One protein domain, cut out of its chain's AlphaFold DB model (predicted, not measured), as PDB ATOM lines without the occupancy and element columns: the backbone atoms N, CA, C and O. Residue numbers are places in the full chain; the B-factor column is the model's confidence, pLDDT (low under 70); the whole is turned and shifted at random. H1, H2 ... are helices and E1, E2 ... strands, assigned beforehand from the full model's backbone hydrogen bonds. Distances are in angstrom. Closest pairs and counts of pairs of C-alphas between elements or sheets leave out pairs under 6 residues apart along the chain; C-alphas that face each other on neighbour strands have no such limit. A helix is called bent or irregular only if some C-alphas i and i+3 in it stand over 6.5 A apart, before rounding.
ATOM      1  N   TRP A 464      88.892 235.176 308.506       83.38
ATOM      2  CA  TRP A 464      88.653 234.705 309.879       83.38
ATOM      3  C   TRP A 464      89.940 234.621 310.709       83.38
ATOM      4  O   TRP A 464      89.888 234.834 311.913       83.38
ATOM      5  N   ARG A 465      91.096 234.354 310.079       86.56
ATOM      6  CA  ARG A 465      92.399 234.346 310.764       86.56
ATOM      7  C   ARG A 465      92.769 235.727 311.288       86.56
ATOM      8  O   ARG A 465      93.371 235.811 312.352       86.56
ATOM      9  N   GLY A 466      92.396 236.779 310.556       85.88
ATOM     10  CA  GLY A 466      92.455 238.163 311.028       85.88
ATOM     11  C   GLY A 466      91.610 238.339 312.278       85.88
ATOM     12  O   GLY A 466      92.133 238.650 313.346       85.88
ATOM     13  N   TYR A 467      90.309 238.081 312.172       89.19
ATOM     14  CA  TYR A 467      89.392 238.267 313.299       89.19
ATOM     15  C   TYR A 467      89.773 237.431 314.528       89.19
ATOM     16  O   TYR A 467      89.659 237.918 315.650       89.19
ATOM     17  N   LEU A 468      90.276 236.207 314.337       90.94
ATOM     18  CA  LEU A 468      90.765 235.373 315.433       90.94
ATOM     19  C   LEU A 468      92.061 235.922 316.047       90.94
ATOM     20  O   LEU A 468      92.168 235.943 317.268       90.94
ATOM     21  N   SER A 469      93.017 236.390 315.234       90.88
ATOM     22  CA  SER A 469      94.229 237.080 315.718       90.88
ATOM     23  C   SER A 469      93.854 238.272 316.602       90.88
ATOM     24  O   SER A 469      94.326 238.382 317.733       90.88
ATOM     25  N   LEU A 470      92.909 239.092 316.135       91.69
ATOM     26  CA  LEU A 470      92.409 240.250 316.868       91.69
ATOM     27  C   LEU A 470      91.680 239.851 318.162       91.69
ATOM     28  O   LEU A 470      91.910 240.456 319.206       91.69
ATOM     29  N   LEU A 471      90.832 238.819 318.122       93.56
ATOM     30  CA  LEU A 471      90.149 238.301 319.311       93.56
ATOM     31  C   LEU A 471      91.154 237.824 320.365       93.56
ATOM     32  O   LEU A 471      91.024 238.171 321.537       93.56
ATOM     33  N   LEU A 472      92.171 237.061 319.953       92.81
ATOM     34  CA  LEU A 472      93.234 236.620 320.852       92.81
ATOM     35  C   LEU A 472      94.006 237.812 321.419       92.81
ATOM     36  O   LEU A 472      94.311 237.802 322.605       92.81
ATOM     37  N   ALA A 473      94.282 238.847 320.621       92.69
ATOM     38  CA  ALA A 473      94.924 240.066 321.111       92.69
ATOM     39  C   ALA A 473      94.079 240.756 322.197       92.69
ATOM     40  O   ALA A 473      94.625 241.142 323.230       92.69
ATOM     41  N   PHE A 474      92.755 240.854 322.027       94.06
ATOM     42  CA  PHE A 474      91.863 241.362 323.078       94.06
ATOM     43  C   PHE A 474      91.927 240.516 324.350       94.06
ATOM     44  O   PHE A 474      92.067 241.070 325.437       94.06
ATOM     45  N   VAL A 475      91.874 239.188 324.222       92.69
ATOM     46  CA  VAL A 475      91.965 238.275 325.371       92.69
ATOM     47  C   VAL A 475      93.300 238.439 326.097       92.69
ATOM     48  O   VAL A 475      93.298 238.590 327.316       92.69
ATOM     49  N   THR A 476      94.427 238.479 325.378       90.31
ATOM     50  CA  THR A 476      95.752 238.700 325.977       90.31
ATOM     51  C   THR A 476      95.805 240.021 326.734       90.31
ATOM     52  O   THR A 476      96.240 240.039 327.878       90.31
ATOM     53  N   ASN A 477      95.322 241.117 326.145       91.94
ATOM     54  CA  ASN A 477      95.353 242.426 326.802       91.94
ATOM     55  C   ASN A 477      94.427 242.490 328.027       91.94
ATOM     56  O   ASN A 477      94.790 243.096 329.029       91.94
ATOM     57  N   ILE A 478      93.269 241.822 327.992       91.19
ATOM     58  CA  ILE A 478      92.395 241.678 329.166       91.19
ATOM     59  C   ILE A 478      93.110 240.892 330.271       91.19
ATOM     60  O   ILE A 478      93.114 241.324 331.421       91.19
ATOM     61  N   LEU A 479      93.750 239.766 329.936       86.94
ATOM     62  CA  LEU A 479      94.525 238.986 330.904       86.94
ATOM     63  C   LEU A 479      95.651 239.826 331.504       86.94
ATOM     64  O   LEU A 479      95.795 239.857 332.722       86.94
ATOM     65  N   VAL A 480      96.396 240.559 330.677       85.81
ATOM     66  CA  VAL A 480      97.453 241.470 331.128       85.81
ATOM     67  C   VAL A 480      96.911 242.496 332.128       85.81
ATOM     68  O   VAL A 480      97.503 242.648 333.190       85.81
ATOM     69  N   ILE A 481      95.762 243.129 331.857       86.50
ATOM     70  CA  ILE A 481      95.142 244.106 332.774       86.50
ATOM     71  C   ILE A 481      94.849 243.494 334.150       86.50
ATOM     72  O   ILE A 481      95.092 244.137 335.167       86.50
ATOM     73  N   PHE A 482      94.313 242.272 334.197       83.44
ATOM     74  CA  PHE A 482      93.877 241.654 335.456       83.44
ATOM     75  C   PHE A 482      94.974 240.886 336.202       83.44
ATOM     76  O   PHE A 482      94.781 240.547 337.369       83.44
ATOM     77  N   THR A 483      96.090 240.564 335.543       80.12
ATOM     78  CA  THR A 483      97.090 239.620 336.079       80.12
ATOM     79  C   THR A 483      98.508 240.175 336.147       80.12
ATOM     80  O   THR A 483      99.351 239.557 336.799       80.12
ATOM     81  N   ALA A 484      98.786 241.317 335.511       75.75
ATOM     82  CA  ALA A 484     100.069 241.990 335.641       75.75
ATOM     83  C   ALA A 484     100.160 242.678 337.005       75.75
ATOM     84  O   ALA A 484      99.403 243.604 337.299       75.75
ATOM     85  N   PHE A 485     101.126 242.255 337.817       71.06
ATOM     86  CA  PHE A 485     101.464 242.929 339.064       71.06
ATOM     87  C   PHE A 485     102.898 243.443 339.000       71.06
ATOM     88  O   PHE A 485     103.806 242.784 338.485       71.06
ATOM     89  N   TYR A 486     103.090 244.649 339.523       68.31
ATOM     90  CA  TYR A 486     104.406 245.247 339.682       68.31
ATOM     91  C   TYR A 486     105.033 244.695 340.963       68.31
ATOM     92  O   TYR A 486     104.508 244.923 342.055       68.31
ATOM     93  N   GLY A 487     106.111 243.924 340.823       57.03
ATOM     94  CA  GLY A 487     106.841 243.339 341.942       57.03
ATOM     95  C   GLY A 487     108.258 243.891 342.017       57.03
ATOM     96  O   GLY A 487     108.922 244.076 340.998       57.03
ATOM     97  N   VAL A 488     108.733 244.135 343.235       53.88
ATOM     98  CA  VAL A 488     110.142 244.434 343.503       53.88
ATOM     99  C   VAL A 488     110.782 243.128 343.954       53.88
ATOM    100  O   VAL A 488     110.394 242.585 344.987       53.88
ATOM    101  N   ALA A 489     111.703 242.581 343.164       48.25
ATOM    102  CA  ALA A 489     112.467 241.402 343.559       48.25
ATOM    103  C   ALA A 489     113.804 241.838 344.175       48.25
ATOM    104  O   ALA A 489     114.559 242.589 343.555       48.25
ATOM    105  N   GLU A 490     114.102 241.363 345.385       48.16
ATOM    106  CA  GLU A 490     115.434 241.492 345.983       48.16
ATOM    107  C   GLU A 490     116.416 240.579 345.237       48.16
ATOM    108  O   GLU A 490     116.155 239.388 345.047       48.16
ATOM    109  N   VAL A 491     117.554 241.127 344.802       48.91
ATOM    110  CA  VAL A 491     118.630 240.343 344.181       48.91
ATOM    111  C   VAL A 491     119.253 239.424 345.244       48.91
ATOM    112  O   VAL A 491     119.812 239.924 346.223       48.91
ATOM    113  N   ASP A 516     119.824 250.434 345.506       48.03
ATOM    114  CA  ASP A 516     120.774 250.084 344.425       48.03
ATOM    115  C   ASP A 516     120.841 248.619 343.935       48.03
ATOM    116  O   ASP A 516     121.527 248.319 342.961       48.03
ATOM    117  N   ASN A 517     120.102 247.694 344.547       49.38
ATOM    118  CA  ASN A 517     120.052 246.271 344.230       49.38
ATOM    119  C   ASN A 517     118.628 245.739 343.956       49.38
ATOM    120  O   ASN A 517     118.369 244.557 344.184       49.38
ATOM    121  N   THR A 518     117.688 246.569 343.492       47.31
ATOM    122  CA  THR A 518     116.312 246.128 343.192       47.31
ATOM    123  C   THR A 518     115.908 246.440 341.750       47.31
ATOM    124  O   THR A 518     115.669 247.581 341.369       47.31
ATOM    125  N   THR A 519     115.815 245.406 340.907       48.56
ATOM    126  CA  THR A 519     115.212 245.541 339.573       48.56
ATOM    127  C   THR A 519     113.712 245.337 339.697       48.56
ATOM    128  O   THR A 519     113.261 244.243 340.042       48.56
ATOM    129  N   ALA A 520     112.933 246.372 339.404       53.28
ATOM    130  CA  ALA A 520     111.496 246.228 339.280       53.28
ATOM    131  C   ALA A 520     111.143 245.451 338.009       53.28
ATOM    132  O   ALA A 520     111.534 245.820 336.899       53.28
ATOM    133  N   THR A 521     110.397 244.368 338.174       58.62
ATOM    134  CA  THR A 521     110.042 243.444 337.098       58.62
ATOM    135  C   THR A 521     108.545 243.161 337.158       58.62
ATOM    136  O   THR A 521     107.937 243.042 338.223       58.62
ATOM    137  N   ILE A 522     107.915 243.113 335.985       66.88
ATOM    138  CA  ILE A 522     106.487 242.808 335.866       66.88
ATOM    139  C   ILE A 522     106.336 241.290 335.921       66.88
ATOM    140  O   ILE A 522     106.926 240.586 335.101       66.88
ATOM    141  N   TYR A 523     105.539 240.798 336.867       67.94
ATOM    142  CA  TYR A 523     105.276 239.372 337.036       67.94
ATOM    143  C   TYR A 523     103.822 239.041 336.709       67.94
ATOM    144  O   TYR A 523     102.903 239.799 337.028       67.94
ATOM    145  N   PHE A 524     103.626 237.867 336.112       73.00
ATOM    146  CA  PHE A 524     102.321 237.254 335.897       73.00
ATOM    147  C   PHE A 524     102.234 236.013 336.782       73.00
ATOM    148  O   PHE A 524     103.101 235.145 336.715       73.00
ATOM    149  N   GLY A 525     101.212 235.930 337.635       68.88
ATOM    150  CA  GLY A 525     101.010 234.748 338.476       68.88
ATOM    151  C   GLY A 525     100.653 233.514 337.642       68.88
ATOM    152  O   GLY A 525      99.879 233.612 336.690       68.88
ATOM    153  N   GLU A 526     101.169 232.337 338.000       74.12
ATOM    154  CA  GLU A 526     100.692 231.071 337.424       74.12
ATOM    155  C   GLU A 526      99.232 230.815 337.852       74.12
ATOM    156  O   GLU A 526      98.896 231.051 339.017       74.12
ATOM    157  N   PRO A 527      98.335 230.356 336.954       79.19
ATOM    158  CA  PRO A 527      98.593 229.785 335.624       79.19
ATOM    159  C   PRO A 527      98.528 230.793 334.456       79.19
ATOM    160  O   PRO A 527      98.459 230.401 333.294       79.19
ATOM    161  N   TYR A 528      98.459 232.099 334.716       80.44
ATOM    162  CA  TYR A 528      98.191 233.087 333.664       80.44
ATOM    163  C   TYR A 528      99.399 233.342 332.759       80.44
ATOM    164  O   TYR A 528      99.207 233.579 331.567       80.44
ATOM    165  N   ALA A 529     100.621 233.227 333.288       77.25
ATOM    166  CA  ALA A 529     101.854 233.319 332.502       77.25
ATOM    167  C   ALA A 529     101.888 232.261 331.384       77.25
ATOM    168  O   ALA A 529     101.989 232.596 330.204       77.25
ATOM    169  N   THR A 530     101.663 230.994 331.741       84.81
ATOM    170  CA  THR A 530     101.611 229.881 330.781       84.81
ATOM    171  C   THR A 530     100.476 230.024 329.760       84.81
ATOM    172  O   THR A 530     100.661 229.709 328.583       84.81
ATOM    173  N   ILE A 531      99.310 230.548 330.157       87.19
ATOM    174  CA  ILE A 531      98.200 230.829 329.229       87.19
ATOM    175  C   ILE A 531      98.577 231.925 328.218       87.19
ATOM    176  O   ILE A 531      98.293 231.777 327.026       87.19
ATOM    177  N   ILE A 532      99.218 233.008 328.668       85.50
ATOM    178  CA  ILE A 532      99.655 234.113 327.801       85.50
ATOM    179  C   ILE A 532     100.692 233.620 326.785       85.50
ATOM    180  O   ILE A 532     100.555 233.935 325.601       85.50
ATOM    181  N   ASP A 533     101.649 232.788 327.199       85.69
ATOM    182  CA  ASP A 533     102.660 232.216 326.302       85.69
ATOM    183  C   ASP A 533     102.035 231.329 325.216       85.69
ATOM    184  O   ASP A 533     102.364 231.451 324.032       85.69
ATOM    185  N   VAL A 534     101.072 230.475 325.586       90.94
ATOM    186  CA  VAL A 534     100.344 229.629 324.624       90.94
ATOM    187  C   VAL A 534      99.571 230.483 323.615       90.94
ATOM    188  O   VAL A 534      99.623 230.215 322.411       90.94
ATOM    189  N   ILE A 535      98.881 231.533 324.076       91.38
ATOM    190  CA  ILE A 535      98.174 232.466 323.189       91.38
ATOM    191  C   ILE A 535      99.166 233.222 322.289       91.38
ATOM    192  O   ILE A 535      98.888 233.393 321.100       91.38
ATOM    193  N   GLY A 536     100.330 233.618 322.809       90.00
ATOM    194  CA  GLY A 536     101.395 234.276 322.047       90.00
ATOM    195  C   GLY A 536     101.924 233.404 320.904       90.00
ATOM    196  O   GLY A 536     102.017 233.857 319.762       90.00
ATOM    197  N   VAL A 537     102.169 232.113 321.154       92.12
ATOM    198  CA  VAL A 537     102.562 231.157 320.101       92.12
ATOM    199  C   VAL A 537     101.465 231.018 319.039       92.12
ATOM    200  O   VAL A 537     101.758 231.032 317.839       92.12
ATOM    201  N   LEU A 538     100.194 230.936 319.447       92.62
ATOM    202  CA  LEU A 538      99.066 230.900 318.511       92.62
ATOM    203  C   LEU A 538      98.982 232.178 317.658       92.62
ATOM    204  O   LEU A 538      98.753 232.089 316.450       92.62
ATOM    205  N   GLN A 539      99.218 233.354 318.246       92.25
ATOM    206  CA  GLN A 539      99.267 234.629 317.525       92.25
ATOM    207  C   GLN A 539     100.390 234.655 316.481       92.25
ATOM    208  O   GLN A 539     100.151 235.108 315.360       92.25
ATOM    209  N   ILE A 540     101.579 234.123 316.789       93.12
ATOM    210  CA  ILE A 540     102.681 234.009 315.818       93.12
ATOM    211  C   ILE A 540     102.265 233.129 314.635       93.12
ATOM    212  O   ILE A 540     102.443 233.525 313.483       93.12
ATOM    213  N   ILE A 541     101.669 231.960 314.899       92.38
ATOM    214  CA  ILE A 541     101.218 231.036 313.845       92.38
ATOM    215  C   ILE A 541     100.175 231.711 312.946       92.38
ATOM    216  O   ILE A 541     100.269 231.633 311.716       92.38
ATOM    217  N   LEU A 542      99.199 232.404 313.538       90.75
ATOM    218  CA  LEU A 542      98.161 233.109 312.787       90.75
ATOM    219  C   LEU A 542      98.754 234.230 311.928       90.75
ATOM    220  O   LEU A 542      98.487 234.253 310.723       90.75
ATOM    221  N   ASN A 543      99.599 235.097 312.492       89.94
ATOM    222  CA  ASN A 543     100.229 236.206 311.767       89.94
ATOM    223  C   ASN A 543     101.178 235.719 310.662       89.94
ATOM    224  O   ASN A 543     101.152 236.251 309.551       89.94
ATOM    225  N   LEU A 544     101.940 234.650 310.909       91.38
ATOM    226  CA  LEU A 544     102.779 234.017 309.889       91.38
ATOM    227  C   LEU A 544     101.917 233.471 308.749       91.38
ATOM    228  O   LEU A 544     102.201 233.721 307.576       91.38
ATOM    229  N   SER A 545     100.829 232.770 309.078       88.31
ATOM    230  CA  SER A 545      99.922 232.229 308.067       88.31
ATOM    231  C   SER A 545      99.284 233.336 307.218       88.31
ATOM    232  O   SER A 545      99.143 233.161 306.011       88.31
ATOM    233  N   GLN A 546      98.940 234.486 307.811       86.38
ATOM    234  CA  GLN A 546      98.401 235.637 307.085       86.38
ATOM    235  C   GLN A 546      99.451 236.281 306.172       86.38
ATOM    236  O   GLN A 546      99.156 236.562 305.012       86.38
ATOM    237  N   ALA A 547     100.677 236.484 306.664       86.88
ATOM    238  CA  ALA A 547     101.773 237.050 305.877       86.88
ATOM    239  C   ALA A 547     102.115 236.162 304.667       86.88
ATOM    240  O   ALA A 547     102.312 236.665 303.556       86.88
ATOM    241  N   VAL A 548     102.113 234.838 304.854       85.94
ATOM    242  CA  VAL A 548     102.307 233.862 303.773       85.94
ATOM    243  C   VAL A 548     101.134 233.882 302.791       85.94
ATOM    244  O   VAL A 548     101.364 233.952 301.587       85.94
ATOM    245  N   THR A 549      99.884 233.874 303.264       83.31
ATOM    246  CA  THR A 549      98.691 233.956 302.401       83.31
ATOM    247  C   THR A 549      98.689 235.227 301.550       83.31
ATOM    248  O   THR A 549      98.485 235.139 300.341       83.31
ATOM    249  N   PHE A 550      98.972 236.386 302.151       81.94
ATOM    250  CA  PHE A 550      99.101 237.663 301.443       81.94
ATOM    251  C   PHE A 550     100.189 237.589 300.364       81.94
ATOM    252  O   PHE A 550      99.959 237.924 299.204       81.94
ATOM    253  N   THR A 551     101.355 237.046 300.721       80.50
ATOM    254  CA  THR A 551     102.461 236.842 299.779       80.50
ATOM    255  C   THR A 551     102.033 235.943 298.612       80.50
ATOM    256  O   THR A 551     102.281 236.267 297.458       80.50
ATOM    257  N   LEU A 552     101.338 234.834 298.852       78.62
ATOM    258  CA  LEU A 552     100.925 233.927 297.773       78.62
ATOM    259  C   LEU A 552      99.828 234.513 296.864       78.62
ATOM    260  O   LEU A 552      99.781 234.186 295.673       78.62
ATOM    261  N   ARG A 553      98.957 235.377 297.399       76.44
ATOM    262  CA  ARG A 553      97.872 236.010 296.640       76.44
ATOM    263  C   ARG A 553      98.360 237.192 295.800       76.44
ATOM    264  O   ARG A 553      98.135 237.192 294.591       76.44
ATOM    265  N   ASP A 554      99.064 238.138 296.422       74.62
ATOM    266  CA  ASP A 554      99.272 239.478 295.856       74.62
ATOM    267  C   ASP A 554     100.655 239.659 295.216       74.62
ATOM    268  O   ASP A 554     100.838 240.512 294.346       74.62
ATOM    269  N   THR A 555     101.637 238.819 295.569       73.50
ATOM    270  CA  THR A 555     102.986 238.891 294.973       73.50
ATOM    271  C   THR A 555     102.968 238.752 293.454       73.50
ATOM    272  O   THR A 555     103.634 239.549 292.801       73.50
ATOM    273  N   PRO A 556     102.213 237.819 292.842       73.38
ATOM    274  CA  PRO A 556     102.191 237.699 291.388       73.38
ATOM    275  C   PRO A 556     101.728 238.981 290.675       73.38
ATOM    276  O   PRO A 556     102.288 239.312 289.633       73.38
ATOM    277  N   LEU A 557     100.741 239.695 291.231       72.88
ATOM    278  CA  LEU A 557     100.235 240.967 290.691       72.88
ATOM    279  C   LEU A 557     101.235 242.103 290.914       72.88
ATOM    280  O   LEU A 557     101.569 242.849 289.997       72.88
ATOM    281  N   LEU A 558     101.790 242.198 292.123       72.75
ATOM    282  CA  LEU A 558     102.773 243.227 292.446       72.75
ATOM    283  C   LEU A 558     104.054 243.065 291.619       72.75
ATOM    284  O   LEU A 558     104.642 244.052 291.178       72.75
ATOM    285  N   MET A 559     104.510 241.830 291.401       71.12
ATOM    286  CA  MET A 559     105.664 241.580 290.546       71.12
ATOM    287  C   MET A 559     105.356 241.989 289.099       71.12
ATOM    288  O   MET A 559     106.199 242.652 288.501       71.12
ATOM    289  N   ARG A 560     104.150 241.693 288.590       72.69
ATOM    290  CA  ARG A 560     103.676 242.148 287.274       72.69
ATOM    291  C   ARG A 560     103.804 243.662 287.119       72.69
ATOM    292  O   ARG A 560     104.548 244.093 286.248       72.69
ATOM    293  N   HIS A 561     103.188 244.461 287.991       72.06
ATOM    294  CA  HIS A 561     103.249 245.926 287.877       72.06
ATOM    295  C   HIS A 561     104.678 246.466 287.913       72.06
ATOM    296  O   HIS A 561     105.037 247.376 287.169       72.06
ATOM    297  N   ASN A 562     105.521 245.894 288.774       70.00
ATOM    298  CA  ASN A 562     106.915 246.306 288.867       70.00
ATOM    299  C   ASN A 562     107.720 245.926 287.626       70.00
ATOM    300  O   ASN A 562     108.628 246.663 287.243       70.00
ATOM    301  N   TRP A 563     107.411 244.788 287.008       69.94
ATOM    302  CA  TRP A 563     108.047 244.370 285.767       69.94
ATOM    303  C   TRP A 563     107.545 245.195 284.593       69.94
ATOM    304  O   TRP A 563     108.369 245.674 283.832       69.94
ATOM    305  N   GLU A 564     106.246 245.466 284.489       66.69
ATOM    306  CA  GLU A 564     105.714 246.397 283.493       66.69
ATOM    307  C   GLU A 564     106.366 247.778 283.613       66.69
ATOM    308  O   GLU A 564     106.837 248.330 282.624       66.69
ATOM    309  N   ALA A 565     106.467 248.325 284.827       67.50
ATOM    310  CA  ALA A 565     107.128 249.605 285.060       67.50
ATOM    311  C   ALA A 565     108.633 249.565 284.748       67.50
ATOM    312  O   ALA A 565     109.213 250.591 284.393       67.50
ATOM    313  N   PHE A 566     109.278 248.408 284.905       68.56
ATOM    314  CA  PHE A 566     110.670 248.214 284.517       68.56
ATOM    315  C   PHE A 566     110.826 248.174 282.996       68.56
ATOM    316  O   PHE A 566     111.631 248.934 282.463       68.56
ATOM    317  N   TRP A 567     110.032 247.352 282.310       65.94
ATOM    318  CA  TRP A 567     110.069 247.211 280.856       65.94
ATOM    319  C   TRP A 567     109.732 248.525 280.154       65.94
ATOM    320  O   TRP A 567     110.504 248.956 279.307       65.94
ATOM    321  N   ARG A 568     108.703 249.255 280.612       65.06
ATOM    322  CA  ARG A 568     108.362 250.590 280.080       65.06
ATOM    323  C   ARG A 568     109.486 251.623 280.227       65.06
ATOM    324  O   ARG A 568     109.481 252.632 279.532       65.06
ATOM    325  N   ARG A 569     110.427 251.422 281.156       68.88
ATOM    326  CA  ARG A 569     111.588 252.309 281.365       68.88
ATOM    327  C   ARG A 569     112.838 251.838 280.622       68.88
ATOM    328  O   ARG A 569     113.845 252.543 280.654       68.88
ATOM    329  N   GLN A 570     112.805 250.657 280.010       68.62
ATOM    330  CA  GLN A 570     113.952 250.072 279.337       68.62
ATOM    331  C   GLN A 570     114.065 250.653 277.925       68.62
ATOM    332  O   GLN A 570     113.196 250.447 277.088       68.62
ATOM    333  N   THR A 571     115.154 251.373 277.659       66.31
ATOM    334  CA  THR A 571     115.425 251.997 276.351       66.31
ATOM    335  C   THR A 571     116.385 251.187 275.478       66.31
ATOM    336  O   THR A 571     116.600 251.520 274.319       66.31
ATOM    337  N   ASP A 572     116.981 250.125 276.023       71.38
ATOM    338  CA  ASP A 572     117.970 249.300 275.324       71.38
ATOM    339  C   ASP A 572     117.301 248.100 274.630       71.38
ATOM    340  O   ASP A 572     116.908 247.126 275.285       71.38
ATOM    341  N   ILE A 573     117.201 248.175 273.300       69.88
ATOM    342  CA  ILE A 573     116.622 247.142 272.428       69.88
ATOM    343  C   ILE A 573     117.368 245.809 272.554       69.88
ATOM    344  O   ILE A 573     116.736 244.755 272.587       69.88
ATOM    345  N   ALA A 574     118.696 245.821 272.706       70.19
ATOM    346  CA  ALA A 574     119.478 244.587 272.803       70.19
ATOM    347  C   ALA A 574     119.176 243.824 274.101       70.19
ATOM    348  O   ALA A 574     119.205 242.590 274.138       70.19
ATOM    349  N   VAL A 575     118.852 244.554 275.173       68.62
ATOM    350  CA  VAL A 575     118.364 243.951 276.415       68.62
ATOM    351  C   VAL A 575     116.983 243.340 276.189       68.62
ATOM    352  O   VAL A 575     116.791 242.198 276.585       68.62
ATOM    353  N   LEU A 576     116.058 244.035 275.521       65.56
ATOM    354  CA  LEU A 576     114.717 243.516 275.218       65.56
ATOM    355  C   LEU A 576     114.790 242.221 274.386       65.56
ATOM    356  O   LEU A 576     114.281 241.175 274.797       65.56
ATOM    357  N   GLU A 577     115.512 242.240 273.264       70.25
ATOM    358  CA  GLU A 577     115.628 241.101 272.342       70.25
ATOM    359  C   GLU A 577     116.280 239.863 272.967       70.25
ATOM    360  O   GLU A 577     115.989 238.733 272.571       70.25
ATOM    361  N   LYS A 578     117.138 240.050 273.977       68.38
ATOM    362  CA  LYS A 578     117.746 238.947 274.731       68.38
ATOM    363  C   LYS A 578     116.708 238.124 275.503       68.38
ATOM    364  O   LYS A 578     116.937 236.935 275.751       68.38
ATOM    365  N   TYR A 579     115.610 238.751 275.924       59.91
ATOM    366  CA  TYR A 579     114.596 238.143 276.788       59.91
ATOM    367  C   TYR A 579     113.308 237.764 276.046       59.91
ATOM    368  O   TYR A 579     112.608 236.850 276.487       59.91
ATOM    369  N   LEU A 580     113.042 238.386 274.897       62.25
ATOM    370  CA  LEU A 580     111.943 238.042 273.997       62.25
ATOM    371  C   LEU A 580     112.189 236.724 273.242       62.25
ATOM    372  O   LEU A 580     113.315 236.342 272.916       62.25
ATOM    373  N   LYS A 581     111.107 236.008 272.902       61.25
ATOM    374  CA  LYS A 581     111.208 234.834 272.018       61.25
ATOM    375  C   LYS A 581     111.637 235.279 270.613       61.25
ATOM    376  O   LYS A 581     111.090 236.263 270.117       61.25
ATOM    377  N   PRO A 582     112.478 234.503 269.898       64.38
ATOM    378  CA  PRO A 582     112.955 234.873 268.561       64.38
ATOM    379  C   PRO A 582     111.826 235.154 267.559       64.38
ATOM    380  O   PRO A 582     111.954 236.021 266.702       64.38
ATOM    381  N   ASN A 583     110.705 234.436 267.685       58.09
ATOM    382  CA  ASN A 583     109.539 234.623 266.823       58.09
ATOM    383  C   ASN A 583     108.855 235.975 267.067       58.09
ATOM    384  O   ASN A 583     108.476 236.627 266.105       58.09
ATOM    385  N   ILE A 584     108.764 236.411 268.329       63.72
ATOM    386  CA  ILE A 584     108.146 237.691 268.709       63.72
ATOM    387  C   ILE A 584     109.059 238.847 268.304       63.72
ATOM    388  O   ILE A 584     108.588 239.818 267.727       63.72
ATOM    389  N   VAL A 585     110.374 238.716 268.523       67.31
ATOM    390  CA  VAL A 585     111.365 239.693 268.034       67.31
ATOM    391  C   VAL A 585     111.218 239.896 266.528       67.31
ATOM    392  O   VAL A 585     111.183 241.027 266.047       67.31
ATOM    393  N   LYS A 586     111.084 238.793 265.783       69.81
ATOM    394  CA  LYS A 586     110.907 238.828 264.332       69.81
ATOM    395  C   LYS A 586     109.584 239.482 263.929       69.81
ATOM    396  O   LYS A 586     109.578 240.283 263.001       69.81
ATOM    397  N   GLU A 587     108.489 239.158 264.608       66.62
ATOM    398  CA  GLU A 587     107.169 239.752 264.372       66.62
ATOM    399  C   GLU A 587     107.187 241.267 264.626       66.62
ATOM    400  O   GLU A 587     106.840 242.034 263.733       66.62
ATOM    401  N   CYS A 588     107.723 241.705 265.769       67.75
ATOM    402  CA  CYS A 588     107.831 243.120 266.136       67.75
ATOM    403  C   CYS A 588     108.688 243.914 265.140       67.75
ATOM    404  O   CYS A 588     108.271 244.980 264.697       67.75
ATOM    405  N   ARG A 589     109.840 243.371 264.713       73.12
ATOM    406  CA  ARG A 589     110.655 243.985 263.647       73.12
ATOM    407  C   ARG A 589     109.913 244.048 262.314       73.12
ATOM    408  O   ARG A 589     110.057 245.014 261.575       73.12
ATOM    409  N   THR A 590     109.113 243.036 261.987       71.62
ATOM    410  CA  THR A 590     108.338 243.027 260.735       71.62
ATOM    411  C   THR A 590     107.247 244.100 260.754       71.62
ATOM    412  O   THR A 590     107.039 244.773 259.750       71.62
ATOM    413  N   ILE A 591     106.593 244.300 261.899       68.25
ATOM    414  CA  ILE A 591     105.596 245.360 262.089       68.25
ATOM    415  C   ILE A 591     106.266 246.737 262.026       68.25
ATOM    416  O   ILE A 591     105.856 247.565 261.218       68.25
ATOM    417  N   ALA A 592     107.351 246.949 262.778       69.88
ATOM    418  CA  ALA A 592     108.084 248.218 262.783       69.88
ATOM    419  C   ALA A 592     108.581 248.607 261.384       69.88
ATOM    420  O   ALA A 592     108.358 249.728 260.936       69.88
ATOM    421  N   THR A 593     109.166 247.657 260.647       70.69
ATOM    422  CA  THR A 593     109.618 247.889 259.262       70.69
ATOM    423  C   THR A 593     108.463 248.145 258.294       70.69
ATOM    424  O   THR A 593     108.621 248.914 257.345       70.69
ATOM    425  N   ALA A 594     107.301 247.514 258.485       66.88
ATOM    426  CA  ALA A 594     106.120 247.771 257.664       66.88
ATOM    427  C   ALA A 594     105.560 249.181 257.912       66.88
ATOM    428  O   ALA A 594     105.250 249.890 256.955       66.88
ATOM    429  N   GLU A 595     105.495 249.599 259.176       67.81
ATOM    430  CA  GLU A 595     105.028 250.921 259.593       67.81
ATOM    431  C   GLU A 595     106.005 252.052 259.230       67.81
ATOM    432  O   GLU A 595     105.578 253.159 258.893       67.81
ATOM    433  N   ALA A 596     107.313 251.789 259.271       63.44
ATOM    434  CA  ALA A 596     108.343 252.729 258.826       63.44
ATOM    435  C   ALA A 596     108.281 252.941 257.303       63.44
ATOM    436  O   ALA A 596     108.356 254.070 256.814       63.44
ATOM    437  N   LYS A 597     108.038 251.866 256.534       68.12
ATOM    438  CA  LYS A 597     107.879 251.935 255.071       68.12
ATOM    439  C   LYS A 597     106.642 252.704 254.627       68.12
ATOM    440  O   LYS A 597     106.700 253.371 253.597       68.12
ATOM    441  N   THR A 598     105.532 252.608 255.355       66.38
ATOM    442  CA  THR A 598     104.325 253.394 255.054       66.38
ATOM    443  C   THR A 598     104.477 254.868 255.425       66.38
ATOM    444  O   THR A 598     103.825 255.702 254.803       66.38
ATOM    445  N   ALA A 599     105.349 255.197 256.382       65.00
ATOM    446  CA  ALA A 599     105.614 256.571 256.811       65.00
ATOM    447  C   ALA A 599     106.743 257.279 256.032       65.00
ATOM    448  O   ALA A 599     106.776 258.506 256.007       65.00
ATOM    449  N   GLY A 600     107.629 256.536 255.358       59.78
ATOM    450  CA  GLY A 600     108.738 257.106 254.580       59.78
ATOM    451  C   GLY A 600     109.854 257.708 255.444       59.78
ATOM    452  O   GLY A 600     110.404 258.746 255.082       59.78
ATOM    453  N   GLU A 601     110.153 257.087 256.589       57.34
ATOM    454  CA  GLU A 601     111.054 257.606 257.637       57.34
ATOM    455  C   GLU A 601     112.399 256.843 257.727       57.34
ATOM    456  O   GLU A 601     112.495 255.699 257.285       57.34
ATOM    457  N   ASP A 602     113.428 257.500 258.294       58.22
ATOM    458  CA  ASP A 602     114.804 256.999 258.521       58.22
ATOM    459  C   ASP A 602     114.906 255.971 259.676       58.22
ATOM    460  O   ASP A 602     114.104 255.987 260.614       58.22
ATOM    461  N   ASP A 603     115.973 255.154 259.666       59.25
ATOM    462  CA  ASP A 603     116.255 254.046 260.607       59.25
ATOM    463  C   ASP A 603     116.142 254.415 262.109       59.25
ATOM    464  O   ASP A 603     115.802 253.577 262.940       59.25
ATOM    465  N   THR A 604     116.386 255.672 262.502       57.59
ATOM    466  CA  THR A 604     116.280 256.101 263.912       57.59
ATOM    467  C   THR A 604     114.841 256.195 264.424       57.59
ATOM    468  O   THR A 604     114.611 255.988 265.614       57.59
ATOM    469  N   LEU A 605     113.865 256.492 263.552       61.12
ATOM    470  CA  LEU A 605     112.443 256.446 263.920       61.12
ATOM    471  C   LEU A 605     111.915 255.004 263.947       61.12
ATOM    472  O   LEU A 605     110.953 254.718 264.664       61.12
ATOM    473  N   GLU A 606     112.562 254.086 263.220       64.19
ATOM    474  CA  GLU A 606     112.260 252.655 263.298       64.19
ATOM    475  C   GLU A 606     112.551 252.116 264.701       64.19
ATOM    476  O   GLU A 606     111.695 251.439 265.264       64.19
ATOM    477  N   ASP A 607     113.684 252.482 265.310       66.62
ATOM    478  CA  ASP A 607     114.043 252.063 266.672       66.62
ATOM    479  C   ASP A 607     113.082 252.623 267.739       66.62
ATOM    480  O   ASP A 607     112.690 251.895 268.655       66.62
ATOM    481  N   GLU A 608     112.634 253.882 267.618       67.25
ATOM    482  CA  GLU A 608     111.620 254.457 268.522       67.25
ATOM    483  C   GLU A 608     110.272 253.732 268.409       67.25
ATOM    484  O   GLU A 608     109.639 253.417 269.425       67.25
ATOM    485  N   ARG A 609     109.845 253.398 267.185       67.25
ATOM    486  CA  ARG A 609     108.638 252.591 266.969       67.25
ATOM    487  C   ARG A 609     108.826 251.162 267.455       67.25
ATOM    488  O   ARG A 609     107.925 250.635 268.099       67.25
ATOM    489  N   LEU A 610     109.986 250.553 267.242       69.19
ATOM    490  CA  LEU A 610     110.309 249.213 267.722       69.19
ATOM    491  C   LEU A 610     110.242 249.149 269.257       69.19
ATOM    492  O   LEU A 610     109.638 248.233 269.812       69.19
ATOM    493  N   LEU A 611     110.769 250.168 269.944       66.88
ATOM    494  CA  LEU A 611     110.615 250.366 271.389       66.88
ATOM    495  C   LEU A 611     109.144 250.521 271.794       66.88
ATOM    496  O   LEU A 611     108.709 249.921 272.780       66.88
ATOM    497  N   SER A 612     108.354 251.282 271.034       63.28
ATOM    498  CA  SER A 612     106.912 251.411 271.278       63.28
ATOM    499  C   SER A 612     106.169 250.073 271.117       63.28
ATOM    500  O   SER A 612     105.333 249.731 271.951       63.28
ATOM    501  N   ILE A 613     106.546 249.267 270.121       62.34
ATOM    502  CA  ILE A 613     105.960 247.958 269.820       62.34
ATOM    503  C   ILE A 613     106.350 246.937 270.892       62.34
ATOM    504  O   ILE A 613     105.481 246.216 271.387       62.34
ATOM    505  N   TYR A 614     107.614 246.910 271.329       65.69
ATOM    506  CA  TYR A 614     108.044 246.052 272.438       65.69
ATOM    507  C   TYR A 614     107.297 246.372 273.733       65.69
ATOM    508  O   TYR A 614     106.846 245.458 274.419       65.69
ATOM    509  N   ASN A 615     107.060 247.653 274.025       57.81
ATOM    510  CA  ASN A 615     106.279 248.069 275.191       57.81
ATOM    511  C   ASN A 615     104.807 247.605 275.157       57.81
ATOM    512  O   ASN A 615     104.170 247.541 276.211       57.81
ATOM    513  N   VAL A 616     104.261 247.278 273.980       52.78
ATOM    514  CA  VAL A 616     102.881 246.798 273.788       52.78
ATOM    515  C   VAL A 616     102.801 245.263 273.752       52.78
ATOM    516  O   VAL A 616     101.886 244.688 274.343       52.78
ATOM    517  N   PHE A 617     103.755 244.587 273.103       50.78
ATOM    518  CA  PHE A 617     103.716 243.136 272.855       50.78
ATOM    519  C   PHE A 617     104.086 242.262 274.068       50.78
ATOM    520  O   PHE A 617     103.630 241.119 274.156       50.78
ATOM    521  N   ASP A 618     104.916 242.759 274.992       50.94
ATOM    522  CA  ASP A 618     105.652 241.884 275.919       50.94
ATOM    523  C   ASP A 618     104.823 241.313 277.084       50.94
ATOM    524  O   ASP A 618     105.135 240.233 277.581       50.94
ATOM    525  N   PHE A 619     103.756 241.981 277.545       50.78
ATOM    526  CA  PHE A 619     103.133 241.581 278.818       50.78
ATOM    527  C   PHE A 619     101.894 240.678 278.686       50.78
ATOM    528  O   PHE A 619     101.772 239.698 279.423       50.78
ATOM    529  N   HIS A 620     100.986 240.939 277.737       48.91
ATOM    530  CA  HIS A 620      99.701 240.219 277.667       48.91
ATOM    531  C   HIS A 620      99.824 238.721 277.360       48.91
ATOM    532  O   HIS A 620      98.975 237.940 277.783       48.91
ATOM    533  N   ARG A 621     100.879 238.296 276.648       47.22
ATOM    534  CA  ARG A 621     101.047 236.902 276.194       47.22
ATOM    535  C   ARG A 621     102.020 236.066 277.039       47.22
ATOM    536  O   ARG A 621     102.147 234.864 276.793       47.22
ATOM    537  N   MET A 622     102.699 236.641 278.038       46.62
ATOM    538  CA  MET A 622     103.646 235.891 278.874       46.62
ATOM    539  C   MET A 622     102.935 235.101 279.978       46.62
ATOM    540  O   MET A 622     102.437 235.636 280.967       46.62
ATOM    541  N   GLY A 623     102.929 233.773 279.852       45.41
ATOM    542  CA  GLY A 623     102.386 232.884 280.878       45.41
ATOM    543  C   GLY A 623     103.265 232.808 282.139       45.41
ATOM    544  O   GLY A 623     104.492 232.831 282.077       45.41
ATOM    545  N   ARG A 624     102.650 232.576 283.310       40.59
ATOM    546  CA  ARG A 624     103.316 232.392 284.628       40.59
ATOM    547  C   ARG A 624     104.527 231.441 284.624       40.59
ATOM    548  O   ARG A 624     105.456 231.614 285.411       40.59
ATOM    549  N   ARG A 625     104.509 230.402 283.781       45.72
ATOM    550  CA  ARG A 625     105.610 229.424 283.659       45.72
ATOM    551  C   ARG A 625     106.898 230.064 283.144       45.72
ATOM    552  O   ARG A 625     107.979 229.665 283.566       45.72
ATOM    553  N   GLU A 626     106.771 231.053 282.274       49.44
ATOM    554  CA  GLU A 626     107.896 231.766 281.674       49.44
ATOM    555  C   GLU A 626     108.486 232.739 282.704       49.44
ATOM    556  O   GLU A 626     109.693 232.742 282.923       49.44
ATOM    557  N   TYR A 627     107.628 233.402 283.486       49.97
ATOM    558  CA  TYR A 627     107.986 234.273 284.614       49.97
ATOM    559  C   TYR A 627     108.971 233.633 285.611       49.97
ATOM    560  O   TYR A 627     110.045 234.165 285.898       49.97
ATOM    561  N   PHE A 628     108.634 232.442 286.121       49.81
ATOM    562  CA  PHE A 628     109.484 231.712 287.071       49.81
ATOM    563  C   PHE A 628     110.756 231.151 286.431       49.81
ATOM    564  O   PHE A 628     111.770 230.986 287.112       49.81
ATOM    565  N   HIS A 629     110.715 230.863 285.130       53.28
ATOM    566  CA  HIS A 629     111.895 230.465 284.377       53.28
ATOM    567  C   HIS A 629     112.888 231.635 284.243       53.28
ATOM    568  O   HIS A 629     114.087 231.431 284.425       53.28
ATOM    569  N   PHE A 630     112.404 232.866 284.036       53.22
ATOM    570  CA  PHE A 630     113.237 234.075 284.006       53.22
ATOM    571  C   PHE A 630     113.846 234.415 285.378       53.22
ATOM    572  O   PHE A 630     115.048 234.670 285.461       53.22
ATOM    573  N   LEU A 631     113.071 234.305 286.466       52.47
ATOM    574  CA  LEU A 631     113.551 234.505 287.848       52.47
ATOM    575  C   LEU A 631     114.723 233.595 288.235       52.47
ATOM    576  O   LEU A 631     115.574 233.992 289.027       52.47
ATOM    577  N   LYS A 632     114.774 232.374 287.688       55.19
ATOM    578  CA  LYS A 632     115.875 231.432 287.933       55.19
ATOM    579  C   LYS A 632     117.133 231.731 287.118       55.19
ATOM    580  O   LYS A 632     118.194 231.232 287.484       55.19
ATOM    581  N   LYS A 633     117.027 232.480 286.016       59.34
ATOM    582  CA  LYS A 633     118.117 232.638 285.043       59.34
ATOM    583  C   LYS A 633     119.015 233.842 285.337       59.34
ATOM    584  O   LYS A 633     120.210 233.744 285.090       59.34
ATOM    585  N   ASP A 634     118.472 234.919 285.917       61.34
ATOM    586  CA  ASP A 634     119.230 236.144 286.211       61.34
ATOM    587  C   ASP A 634     119.026 236.672 287.647       61.34
ATOM    588  O   ASP A 634     117.959 237.154 288.035       61.34
ATOM    589  N   PHE A 635     120.111 236.681 288.430       66.00
ATOM    590  CA  PHE A 635     120.130 237.118 289.837       66.00
ATOM    591  C   PHE A 635     119.758 238.604 290.032       66.00
ATOM    592  O   PHE A 635     119.159 238.980 291.042       66.00
ATOM    593  N   LYS A 636     120.052 239.457 289.039       65.62
ATOM    594  CA  LYS A 636     119.691 240.889 289.045       65.62
ATOM    595  C   LYS A 636     118.170 241.091 289.062       65.62
ATOM    596  O   LYS A 636     117.675 241.931 289.812       65.62
ATOM    597  N   PHE A 637     117.431 240.277 288.302       63.53
ATOM    598  CA  PHE A 637     115.967 240.332 288.240       63.53
ATOM    599  C   PHE A 637     115.317 239.829 289.530       63.53
ATOM    600  O   PHE A 637     114.333 240.412 289.993       63.53
ATOM    601  N   PHE A 638     115.895 238.804 290.164       67.50
ATOM    602  CA  PHE A 638     115.457 238.352 291.485       67.50
ATOM    603  C   PHE A 638     115.588 239.467 292.531       67.50
ATOM    604  O   PHE A 638     114.616 239.778 293.219       67.50
ATOM    605  N   PHE A 639     116.748 240.131 292.609       71.62
ATOM    606  CA  PHE A 639     116.973 241.196 293.592       71.62
ATOM    607  C   PHE A 639     116.095 242.429 293.343       71.62
ATOM    608  O   PHE A 639     115.589 243.033 294.288       71.62
ATOM    609  N   GLN A 640     115.858 242.791 292.082       68.38
ATOM    610  CA  GLN A 640     114.955 243.888 291.736       68.38
ATOM    611  C   GLN A 640     113.500 243.576 292.106       68.38
ATOM    612  O   GLN A 640     112.815 244.428 292.674       68.38
ATOM    613  N   SER A 641     113.057 242.344 291.858       70.00
ATOM    614  CA  SER A 641     111.725 241.880 292.260       70.00
ATOM    615  C   SER A 641     111.577 241.857 293.783       70.00
ATOM    616  O   SER A 641     110.577 242.333 294.313       70.00
ATOM    617  N   LEU A 642     112.604 241.385 294.497       73.94
ATOM    618  CA  LEU A 642     112.650 241.380 295.958       73.94
ATOM    619  C   LEU A 642     112.623 242.804 296.532       73.94
ATOM    620  O   LEU A 642     111.875 243.082 297.465       73.94
ATOM    621  N   ARG A 643     113.388 243.733 295.949       78.69
ATOM    622  CA  ARG A 643     113.401 245.146 296.355       78.69
ATOM    623  C   ARG A 643     112.027 245.789 296.196       78.69
ATOM    624  O   ARG A 643     111.610 246.554 297.062       78.69
ATOM    625  N   ALA A 644     111.343 245.505 295.093       71.94
ATOM    626  CA  ALA A 644     110.021 246.055 294.840       71.94
ATOM    627  C   ALA A 644     108.969 245.474 295.798       71.94
ATOM    628  O   ALA A 644     108.128 246.202 296.320       71.94
ATOM    629  N   PHE A 645     109.093 244.184 296.108       74.31
ATOM    630  CA  PHE A 645     108.252 243.489 297.073       74.31
ATOM    631  C   PHE A 645     108.398 244.043 298.499       74.31
ATOM    632  O   PHE A 645     107.407 244.426 299.116       74.31
ATOM    633  N   VAL A 646     109.634 244.198 298.986       79.62
ATOM    634  CA  VAL A 646     109.926 244.753 300.323       79.62
ATOM    635  C   VAL A 646     109.478 246.212 300.456       79.62
ATOM    636  O   VAL A 646     109.218 246.676 301.559       79.62
ATOM    637  N   ARG A 647     109.344 246.954 299.351       80.00
ATOM    638  CA  ARG A 647     108.876 248.348 299.372       80.00
ATOM    639  C   ARG A 647     107.348 248.479 299.436       80.00
ATOM    640  O   ARG A 647     106.856 249.589 299.620       80.00
ATOM    641  N   SER A 648     106.594 247.387 299.286       81.69
ATOM    642  CA  SER A 648     105.131 247.441 299.371       81.69
ATOM    643  C   SER A 648     104.679 247.765 300.803       81.69
ATOM    644  O   SER A 648     105.068 247.060 301.737       81.69
ATOM    645  N   PRO A 649     103.834 248.795 301.010       81.81
ATOM    646  CA  PRO A 649     103.405 249.206 302.347       81.81
ATOM    647  C   PRO A 649     102.582 248.120 303.052       81.81
ATOM    648  O   PRO A 649     102.714 247.927 304.257       81.81
ATOM    649  N   ILE A 650     101.776 247.364 302.299       80.75
ATOM    650  CA  ILE A 650     100.937 246.291 302.846       80.75
ATOM    651  C   ILE A 650     101.802 245.088 303.241       80.75
ATOM    652  O   ILE A 650     101.580 244.482 304.289       80.75
ATOM    653  N   PHE A 651     102.825 244.773 302.437       83.94
ATOM    654  CA  PHE A 651     103.804 243.743 302.780       83.94
ATOM    655  C   PHE A 651     104.541 244.099 304.075       83.94
ATOM    656  O   PHE A 651     104.551 243.305 305.014       83.94
ATOM    657  N   LEU A 652     105.095 245.313 304.149       86.31
ATOM    658  CA  LEU A 652     105.799 245.799 305.334       86.31
ATOM    659  C   LEU A 652     104.911 245.740 306.573       86.31
ATOM    660  O   LEU A 652     105.345 245.222 307.596       86.31
ATOM    661  N   TRP A 653     103.657 246.185 306.469       85.62
ATOM    662  CA  TRP A 653     102.695 246.109 307.564       85.62
ATOM    663  C   TRP A 653     102.521 244.677 308.090       85.62
ATOM    664  O   TRP A 653     102.682 244.440 309.285       85.62
ATOM    665  N   ARG A 654     102.267 243.693 307.216       87.44
ATOM    666  CA  ARG A 654     102.056 242.292 307.632       87.44
ATOM    667  C   ARG A 654     103.288 241.675 308.299       87.44
ATOM    668  O   ARG A 654     103.145 240.923 309.259       87.44
ATOM    669  N   TRP A 655     104.487 242.009 307.829       87.88
ATOM    670  CA  TRP A 655     105.729 241.492 308.408       87.88
ATOM    671  C   TRP A 655     106.151 242.218 309.685       87.88
ATOM    672  O   TRP A 655     106.645 241.569 310.602       87.88
ATOM    673  N   ILE A 656     105.894 243.524 309.801       89.81
ATOM    674  CA  ILE A 656     106.066 244.264 311.059       89.81
ATOM    675  C   ILE A 656     105.165 243.664 312.144       89.81
ATOM    676  O   ILE A 656     105.633 243.433 313.254       89.81
ATOM    677  N   TYR A 657     103.913 243.326 311.825       88.69
ATOM    678  CA  TYR A 657     103.012 242.665 312.777       88.69
ATOM    679  C   TYR A 657     103.486 241.278 313.203       88.69
ATOM    680  O   TYR A 657     103.366 240.931 314.376       88.69
ATOM    681  N   LEU A 658     104.081 240.505 312.291       91.56
ATOM    682  CA  LEU A 658     104.719 239.240 312.650       91.56
ATOM    683  C   LEU A 658     105.881 239.458 313.630       91.56
ATOM    684  O   LEU A 658     105.999 238.722 314.605       91.56
ATOM    685  N   VAL A 659     106.711 240.481 313.405       92.06
ATOM    686  CA  VAL A 659     107.801 240.839 314.327       92.06
ATOM    687  C   VAL A 659     107.249 241.263 315.687       92.06
ATOM    688  O   VAL A 659     107.747 240.794 316.705       92.06
ATOM    689  N   ILE A 660     106.194 242.083 315.724       91.31
ATOM    690  CA  ILE A 660     105.524 242.470 316.975       91.31
ATOM    691  C   ILE A 660     104.991 241.226 317.696       91.31
ATOM    692  O   ILE A 660     105.242 241.080 318.886       91.31
ATOM    693  N   ALA A 661     104.340 240.291 316.999       90.75
ATOM    694  CA  ALA A 661     103.839 239.053 317.602       90.75
ATOM    695  C   ALA A 661     104.960 238.196 318.223       90.75
ATOM    696  O   ALA A 661     104.769 237.618 319.289       90.75
ATOM    697  N   VAL A 662     106.145 238.156 317.603       91.50
ATOM    698  CA  VAL A 662     107.334 237.502 318.182       91.50
ATOM    699  C   VAL A 662     107.874 238.280 319.385       91.50
ATOM    700  O   VAL A 662     108.294 237.684 320.370       91.50
ATOM    701  N   LEU A 663     107.846 239.613 319.353       88.69
ATOM    702  CA  LEU A 663     108.262 240.429 320.497       88.69
ATOM    703  C   LEU A 663     107.333 240.257 321.703       88.69
ATOM    704  O   LEU A 663     107.810 240.339 322.829       88.69
ATOM    705  N   VAL A 664     106.046 239.964 321.498       86.44
ATOM    706  CA  VAL A 664     105.079 239.731 322.585       86.44
ATOM    707  C   VAL A 664     105.441 238.520 323.444       86.44
ATOM    708  O   VAL A 664     105.236 238.575 324.653       86.44
ATOM    709  N   THR A 665     106.042 237.465 322.879       82.38
ATOM    710  CA  THR A 665     106.481 236.301 323.677       82.38
ATOM    711  C   THR A 665     107.681 236.612 324.570       82.38
ATOM    712  O   THR A 665     107.966 235.863 325.493       82.38
ATOM    713  N   VAL A 666     108.410 237.697 324.287       83.50
ATOM    714  CA  VAL A 666     109.527 238.170 325.122       83.50
ATOM    715  C   VAL A 666     109.064 239.280 326.070       83.50
ATOM    716  O   VAL A 666     109.464 239.318 327.229       83.50
ATOM    717  N   TYR A 667     108.195 240.171 325.587       83.94
ATOM    718  CA  TYR A 667     107.663 241.324 326.307       83.94
ATOM    719  C   TYR A 667     106.129 241.350 326.213       83.94
ATOM    720  O   TYR A 667     105.578 242.015 325.327       83.94
TER     721      TYR A 667
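Overview. This is residues 464 to 491 and 516 to 667 of the 911 residues of the protein "Hypothetical protein" of Palpitomonas bilix (UniProt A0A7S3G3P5). The domain is a long, narrow rod with the bent helix H2 as its shaft: H1 and H8 each pack lengthwise on the arm H2a, apart from each other, and a two-strand ribbon of E1 and E2 stands at that end. At the other end H4 and H5 cross as a small head with H3 beside H5, and between the two ends H7 packs across the arm H2b while H6 meets H7 at a corner. The printed part has 180 residues, with eight named helices and two named strands in the order H1, E1, E2, H2, H3, H4, H5, H6, H7, H8; the sheet, E1 - E2, is antiparallel, and the class is mostly helix. The whole is extended, with a radius of gyration of the C-alphas of 27.7 A and spans of 91 by 40 by 26 A.

Along the chain. H1 covers residues 464 to 483, from C-alpha 464 at (88.653, 234.705, 309.879), and is 28.0 A long. E1, residues 484 to 490, is 18.5 A long, and E2, residues 518 to 524, is 18.1 A long. H2, residues 528 to 567, was assigned as one helix by its hydrogen bonds but is bent: C-alphas 553 and 556 are 7.0 A apart. Its arm H2a, residues 528 to 553, begins with C-alpha 528 at (98.191, 233.087, 333.664) and is 37.1 A long; its arm H2b, residues 556 to 567, is 16.2 A long. H3 is residues 573 to 579, H4 is residues 582 to 599 at 25.7 A, and H5 is residues 603 to 617 at 20.6 A. H6 is residues 624 to 633 and H7 is residues 635 to 646. H8, residues 649 to 664, is 22.4 A long and ends with C-alpha 664 at (105.079, 239.731, 322.585).

Arrangement. H2 is the hub, touching three other helices. H1 touches H2a at a shallow tilt of 23 degrees, opposite ways, with the C-alphas of Ser 469 and Gln 539 closest at 5.9 A. H8 touches H2a at a shallow tilt of 19 degrees, opposite ways; the closest C-alphas, of Ile 540 and Ala 661, are 5.5 A apart. H1 and H8 are apart. E1 and E2 are antiparallel neighbours at 146 degrees, with N 485 and O 523 at 3.1 A and N 521 and O 487 at 3.2 A, within hydrogen-bond range. H2a and H2b stand at a steep tilt of 47 degrees. H2b, with residues 558 to 563 alone, touches residues 641 to 645 of H7 at a steep tilt of 60 degrees; the closest C-alphas are those of Met 559 and Ser 641, 6.3 A. H6 and H7 touch only at the corner, and only just, with 3 pairs of C-alphas within 8 A; the closest are those of Leu 631 and Phe 638, 5.6 A. H4, with residues 588 to 596 alone, touches H5 at a steep tilt of 51 degrees, closest at the C-alphas of Ala 592 and Leu 610, 5.5 A. H3 and H5 only just touch, with 3 pairs of C-alphas within 8 A, closest at those of Ile 573 and Leu 611, 6.9 A. Every O i to N i+4 pair is within hydrogen-bond range in H1, H2a, H2b, H4, H7 and H8; the figures are 2 of 3 in H3, 10 of 11 in H5 and 5 of 6 in H6.

Size, cuts and confidence. The two C-alphas farthest apart, those of Glu 490 and Gly 600, are 93.0 A apart. Residues 492 to 515 are not printed, and C-alphas 491 and 516 are 10.0 A apart across this cut, which falls in the link E1 to E2. Of the links that are printed whole, H5 to H6 is short and the others are tight. The mean pLDDT of the printed part is 72.3, and 86 residues are under 70, among them residues 486 to 491, 516 to 523 and 594 to 638.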